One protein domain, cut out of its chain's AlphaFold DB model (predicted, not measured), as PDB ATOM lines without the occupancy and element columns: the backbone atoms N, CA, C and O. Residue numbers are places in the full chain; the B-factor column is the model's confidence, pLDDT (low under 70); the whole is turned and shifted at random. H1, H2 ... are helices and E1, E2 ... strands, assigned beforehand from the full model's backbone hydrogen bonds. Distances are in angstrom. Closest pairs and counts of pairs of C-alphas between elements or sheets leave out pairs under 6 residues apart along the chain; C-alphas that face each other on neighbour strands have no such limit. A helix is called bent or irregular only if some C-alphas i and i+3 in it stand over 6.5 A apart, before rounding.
ATOM      1  N   ILE A   2      34.878  25.243  34.147       90.12
ATOM      2  CA  ILE A   2      34.976  26.490  34.909       90.12
ATOM      3  C   ILE A   2      34.842  26.123  36.388       90.12
ATOM      4  O   ILE A   2      34.033  25.259  36.726       90.12
ATOM      5  N   ARG A   3      35.646  26.744  37.253       92.12
ATOM      6  CA  ARG A   3      35.479  26.693  38.710       92.12
ATOM      7  C   ARG A   3      35.152  28.095  39.193       92.12
ATOM      8  O   ARG A   3      35.878  29.031  38.863       92.12
ATOM      9  N   PHE A   4      34.074  28.216  39.953       91.12
ATOM     10  CA  PHE A   4      33.662  29.467  40.562       91.12
ATOM     11  C   PHE A   4      33.873  29.408  42.068       91.12
ATOM     12  O   PHE A   4      33.217  28.630  42.761       91.12
ATOM     13  N   ASP A   5      34.792  30.234  42.560       92.12
ATOM     14  CA  ASP A   5      35.107  30.315  43.977       92.12
ATOM     15  C   ASP A   5      34.326  31.485  44.577       92.12
ATOM     16  O   ASP A   5      34.597  32.650  44.289       92.12
ATOM     17  N   VAL A   6      33.324  31.153  45.394       86.75
ATOM     18  CA  VAL A   6      32.411  32.129  46.017       86.75
ATOM     19  C   VAL A   6      32.910  32.568  47.391       86.75
ATOM     20  O   VAL A   6      32.807  33.737  47.741       86.75
ATOM     21  N   ASN A   7      33.461  31.628  48.163       85.75
ATOM     22  CA  ASN A   7      34.009  31.841  49.501       85.75
ATOM     23  C   ASN A   7      35.343  31.095  49.599       85.75
ATOM     24  O   ASN A   7      35.407  29.910  49.269       85.75
ATOM     25  N   GLY A   8      36.402  31.761  50.056       85.81
ATOM     26  CA  GLY A   8      37.741  31.179  50.069       85.81
ATOM     27  C   GLY A   8      38.841  32.218  50.249       85.81
ATOM     28  O   GLY A   8      38.574  33.358  50.624       85.81
ATOM     29  N   SER A   9      40.078  31.784  50.015       93.25
ATOM     30  CA  SER A   9      41.239  32.671  49.969       93.25
ATOM     31  C   SER A   9      41.323  33.370  48.617       93.25
ATOM     32  O   SER A   9      41.065  32.749  47.586       93.25
ATOM     33  N   ASP A  10      41.800  34.611  48.627       96.25
ATOM     34  CA  ASP A  10      42.209  35.316  47.415       96.25
ATOM     35  C   ASP A  10      43.250  34.503  46.630       96.25
ATOM     36  O   ASP A  10      44.068  33.772  47.206       96.25
ATOM     37  N   HIS A  11      43.247  34.652  45.307       96.81
ATOM     38  CA  HIS A  11      44.136  33.904  44.427       96.81
ATOM     39  C   HIS A  11      45.281  34.772  43.917       96.81
ATOM     40  O   HIS A  11      45.069  35.835  43.338       96.81
ATOM     41  N   TYR A  12      46.517  34.310  44.105       97.19
ATOM     42  CA  TYR A  12      47.701  34.988  43.583       97.19
ATOM     43  C   TYR A  12      48.033  34.492  42.171       97.19
ATOM     44  O   TYR A  12      48.494  33.363  41.981       97.19
ATOM     45  N   ASN A  13      47.842  35.358  41.181       96.44
ATOM     46  CA  ASN A  13      48.261  35.131  39.806       96.44
ATOM     47  C   ASN A  13      49.764  35.392  39.673       96.44
ATOM     48  O   ASN A  13      50.209  36.523  39.493       96.44
ATOM     49  N   SER A  14      50.561  34.324  39.703       91.56
ATOM     50  CA  SER A  14      52.024  34.416  39.579       91.56
ATOM     51  C   SER A  14      52.518  34.861  38.200       91.56
ATOM     52  O   SER A  14      53.696  35.147  38.036       91.56
ATOM     53  N   THR A  15      51.657  34.861  37.183       90.81
ATOM     54  CA  THR A  15      52.013  35.266  35.813       90.81
ATOM     55  C   THR A  15      52.139  36.779  35.659       90.81
ATOM     56  O   THR A  15      52.882  37.238  34.797       90.81
ATOM     57  N   ASN A  16      51.424  37.547  36.484       90.94
ATOM     58  CA  ASN A  16      51.389  39.008  36.440       90.94
ATOM     59  C   ASN A  16      51.539  39.656  37.831       90.94
ATOM     60  O   ASN A  16      51.315  40.855  37.961       90.94
ATOM     61  N   ASP A  17      51.908  38.870  38.847       94.25
ATOM     62  CA  ASP A  17      52.062  39.282  40.246       94.25
ATOM     63  C   ASP A  17      50.844  40.044  40.805       94.25
ATOM     64  O   ASP A  17      50.976  41.032  41.530       94.25
ATOM     65  N   THR A  18      49.634  39.579  40.472       95.44
ATOM     66  CA  THR A  18      48.378  40.170  40.968       95.44
ATOM     67  C   THR A  18      47.675  39.277  41.981       95.44
ATOM     68  O   THR A  18      47.698  38.052  41.879       95.44
ATOM     69  N   LEU A  19      47.020  39.899  42.962       96.69
ATOM     70  CA  LEU A  19      46.110  39.225  43.882       96.69
ATOM     71  C   LEU A  19      44.672  39.464  43.416       96.69
ATOM     72  O   LEU A  19      44.240  40.612  43.310       96.69
ATOM     73  N   VAL A  20      43.946  38.386  43.143       96.50
ATOM     74  CA  VAL A  20      42.551  38.410  42.707       96.50
ATOM     75  C   VAL A  20      41.665  38.043  43.896       96.50
ATOM     76  O   VAL A  20      41.734  36.902  44.366       96.50
ATOM     77  N   PRO A  21      40.844  38.976  44.407       95.31
ATOM     78  CA  PRO A  21      40.013  38.698  45.565       95.31
ATOM     79  C   PRO A  21      38.921  37.678  45.241       95.31
ATOM     80  O   PRO A  21      38.461  37.579  44.103       95.31
ATOM     81  N   THR A  22      38.490  36.903  46.232       94.12
ATOM     82  CA  THR A  22      37.238  36.136  46.128       94.12
ATOM     83  C   THR A  22      36.040  37.101  46.224       94.12
ATOM     84  O   THR A  22      36.060  37.998  47.069       94.12
ATOM     85  N   PRO A  23      34.980  36.942  45.410       92.19
ATOM     86  CA  PRO A  23      34.745  35.863  44.450       92.19
ATOM     87  C   PRO A  23      35.470  36.040  43.104       92.19
ATOM     88  O   PRO A  23      35.595  37.152  42.593       92.19
ATOM     89  N   HIS A  24      35.920  34.928  42.512       94.44
ATOM     90  CA  HIS A  24      36.622  34.899  41.219       94.44
ATOM     91  C   HIS A  24      36.440  33.562  40.483       94.44
ATOM     92  O   HIS A  24      35.950  32.577  41.042       94.44
ATOM     93  N   LEU A  25      36.843  33.522  39.212       93.81
ATOM     94  CA  LEU A  25      36.724  32.351  38.343       93.81
ATOM     95  C   LEU A  25      38.075  31.754  37.965       93.81
ATOM     96  O   LEU A  25      39.048  32.470  37.752       93.81
ATOM     97  N   HIS A  26      38.079  30.441  37.749       94.69
ATOM     98  CA  HIS A  26      39.135  29.724  37.044       94.69
ATOM     99  C   HIS A  26      38.571  29.101  35.774       94.69
ATOM    100  O   HIS A  26      37.614  28.320  35.823       94.69
ATOM    101  N   ILE A  27      39.195  29.403  34.640       92.62
ATOM    102  CA  ILE A  27      38.815  28.866  33.334       92.62
ATOM    103  C   ILE A  27      39.874  27.842  32.925       92.62
ATOM    104  O   ILE A  27      41.058  28.145  32.833       92.62
ATOM    105  N   PHE A  28      39.464  26.597  32.704       94.50
ATOM    106  CA  PHE A  28      40.392  25.508  32.390       94.50
ATOM    107  C   PHE A  28      40.576  25.393  30.877       94.50
ATOM    108  O   PHE A  28      40.003  24.508  30.235       94.50
ATOM    109  N   THR A  29      41.346  26.328  30.328       93.12
ATOM    110  CA  THR A  29      41.842  26.336  28.946       93.12
ATOM    111  C   THR A  29      43.334  26.673  28.944       93.12
ATOM    112  O   THR A  29      43.875  27.122  29.955       93.12
ATOM    113  N   GLU A  30      44.012  26.468  27.815       95.38
ATOM    114  CA  GLU A  30      45.433  26.816  27.667       95.38
ATOM    115  C   GLU A  30      45.699  28.313  27.915       95.38
ATOM    116  O   GLU A  30      46.675  28.660  28.573       95.38
ATOM    117  N   GLU A  31      44.786  29.184  27.476       92.44
ATOM    118  CA  GLU A  31      44.858  30.644  27.651       92.44
ATOM    119  C   GLU A  31      44.963  31.076  29.122       92.44
ATOM    120  O   GLU A  31      45.715  31.992  29.450       92.44
ATOM    121  N   PHE A  32      44.255  30.388  30.020       92.69
ATOM    122  CA  PHE A  32      44.224  30.696  31.454       92.69
ATOM    123  C   PHE A  32      45.138  29.768  32.274       92.69
ATOM    124  O   PHE A  32      44.900  29.536  33.465       92.69
ATOM    125  N   ASP A  33      46.167  29.204  31.631       95.19
ATOM    126  CA  ASP A  33      47.108  28.239  32.215       95.19
ATOM    127  C   ASP A  33      46.376  27.100  32.946       95.19
ATOM    128  O   ASP A  33      46.608  26.805  34.120       95.19
ATOM    129  N   ASN A  34      45.395  26.508  32.257       95.06
ATOM    130  CA  ASN A  34      44.543  25.427  32.751       95.06
ATOM    131  C   ASN A  34      43.950  25.709  34.144       95.06
ATOM    132  O   ASN A  34      43.919  24.832  35.009       95.06
ATOM    133  N   GLY A  35      43.475  26.938  34.354       94.31
ATOM    134  CA  GLY A  35      42.850  27.380  35.598       94.31
ATOM    135  C   GLY A  35      43.832  27.895  36.651       94.31
ATOM    136  O   GLY A  35      43.414  28.166  37.773       94.31
ATOM    137  N   ARG A  36      45.123  28.051  36.340       95.38
ATOM    138  CA  ARG A  36      46.083  28.679  37.263       95.38
ATOM    139  C   ARG A  36      45.941  30.197  37.314       95.38
ATOM    140  O   ARG A  36      46.298  30.794  38.328       95.38
ATOM    141  N   ILE A  37      45.421  30.806  36.252       95.69
ATOM    142  CA  ILE A  37      45.102  32.232  36.207       95.69
ATOM    143  C   ILE A  37      43.647  32.411  36.649       95.69
ATOM    144  O   ILE A  37      42.731  31.890  36.011       95.69
ATOM    145  N   ALA A  38      43.443  33.127  37.753       95.56
ATOM    146  CA  ALA A  38      42.128  33.544  38.220       95.56
ATOM    147  C   ALA A  38      41.677  34.828  37.517       95.56
ATOM    148  O   ALA A  38      42.488  35.721  37.254       95.56
ATOM    149  N   VAL A  39      40.374  34.925  37.268       93.88
ATOM    150  CA  VAL A  39      39.716  36.063  36.621       93.88
ATOM    151  C   VAL A  39      38.749  36.701  37.622       93.88
ATOM    152  O   VAL A  39      37.859  36.000  38.119       93.88
ATOM    153  N   PRO A  40      38.897  37.996  37.958       92.81
ATOM    154  CA  PRO A  40      37.936  38.683  38.814       92.81
ATOM    155  C   PRO A  40      36.587  38.805  38.101       92.81
ATOM    156  O   PRO A  40      36.524  38.953  36.881       92.81
ATOM    157  N   LEU A  41      35.493  38.795  38.867       89.00
ATOM    158  CA  LEU A  41      34.156  38.904  38.272       89.00
ATOM    159  C   LEU A  41      33.928  40.233  37.536       89.00
ATOM    160  O   LEU A  41      33.148  40.266  36.594       89.00
ATOM    161  N   SER A  42      34.629  41.305  37.917       86.69
ATOM    162  CA  SER A  42      34.572  42.602  37.224       86.69
ATOM    163  C   SER A  42      35.017  42.541  35.763       86.69
ATOM    164  O   SER A  42      34.622  43.387  34.964       86.69
ATOM    165  N   ASP A  43      35.838  41.550  35.418       88.56
ATOM    166  CA  ASP A  43      36.444  41.426  34.094       88.56
ATOM    167  C   ASP A  43      35.644  40.465  33.198       88.56
ATOM    168  O   ASP A  43      35.984  40.261  32.030       88.56
ATOM    169  N   LEU A  44      34.548  39.891  33.710       85.31
ATOM    170  CA  LEU A  44      33.607  39.113  32.914       85.31
ATOM    171  C   LEU A  44      32.825  40.028  31.982       85.31
ATOM    172  O   LEU A  44      32.013  40.836  32.415       85.31
TER     173      LEU A  44
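AT A GLANCE: This is residues 2 to 44 of the 78 residues of an uncharacterized protein of Staphylococcus microti (UniProt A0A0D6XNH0). A small antiparallel sheet of three short strands, E1, E4 and E5, has a separate two-stranded hairpin, E2 and E3, next to its E5 edge, and one short irregular helix, H1, beside the sheet, with its closest approach at Gly 35 to His 26 of E4. E4 is the middle strand, and E5 lies between it and the hairpin, near the middle of the whole. The printed part has 43 residues, with five named strands and one named helix in the chain order E1, E2, E3, E4, H1, E5; the larger sheet has the order E1, E4, E5, and both sheets are antiparallel. The class is mixed, helices and strands. The whole is compact, with a radius of gyration of the C-alphas of 9.3 A and spans of 25 by 22 by 17 A.

IN THESE COORDINATES: In the larger sheet, E1 is residues 2 to 5 and measures 9.8 A from first to last C-alpha, beginning at C-alpha 2 at (34.976, 26.490, 34.909). E4 is residues 24 to 27, 10.2 A long. E5 is residues 38 to 40, 6.7 A long, and ends at C-alpha 40 at (37.936, 38.683, 38.814). In the smaller sheet, E2 is residues 11 to 13 and E3 is residues 18 to 20, each 6.3 A long; C-alpha 18 is at (48.378, 40.170, 40.968). The helix H1 is residues 30 to 35, 8.4 A long. It is irregular: C-alphas 31 and 34 are 7.3 A apart.

HOW THE PARTS SIT: E4 is the inner strand of the larger sheet, and E1 and E5 are its edge strands. E1 and E4 are antiparallel, at 161 degrees between their directions; the C-alphas of Phe 4 and Leu 25 face each other at 4.8 A. Across this pair N 26 and O 3 are 2.8 A apart and N 3 and O 26 are 2.9 A apart, within hydrogen-bond range. E4 and E5 are antiparallel at 135 degrees, with N 39 and O 25 within hydrogen-bond range at 2.8 A and N 25 and O 39 at 2.9 A. E1 and E5 are apart. H1 is on this sheet, only just at the sheet's level, with a height over the sheet of 3.9 A. Its closest C-alphas to E4 are those of Gly 35 and His 26, 4.6 A apart. In H1, 0 of 2 O i to N i+4 pairs are within hydrogen-bond range, against 2 of 3 O i to N i+3 pairs. E2 and E3 form a hairpin, antiparallel at 149 degrees, with N 13 and O 18 within hydrogen-bond range at 2.8 A and N 20 and O 11 also at 2.8 A. The closest C-alphas of E3 and E5 are those of Val 20 and Pro 40, 6.0 A apart. The closest C-alphas of E2 and E5 are those of Asn 13 and Ala 38, 6.5 A apart. E3 and E4 meet only through their link. E2 and E4 are only just apart, at 8.2 A, and H1 is apart from both E2 and E3.

THE WHOLE: The two C-alphas farthest apart are those of Asn 7 and Glu 30, at 25.1 A, while the first and last printed C-alphas, of Ile 2 and Leu 44, are 12.9 A apart. The printed part runs from residue 2 to 44 and has no cut. The links between successive named elements are tight; the one from E1 to E2 has 5 residues. After E5, residues 41 to 44 hold no named element. The mean pLDDT of the printed part is 92.9, and no printed residue is under 70.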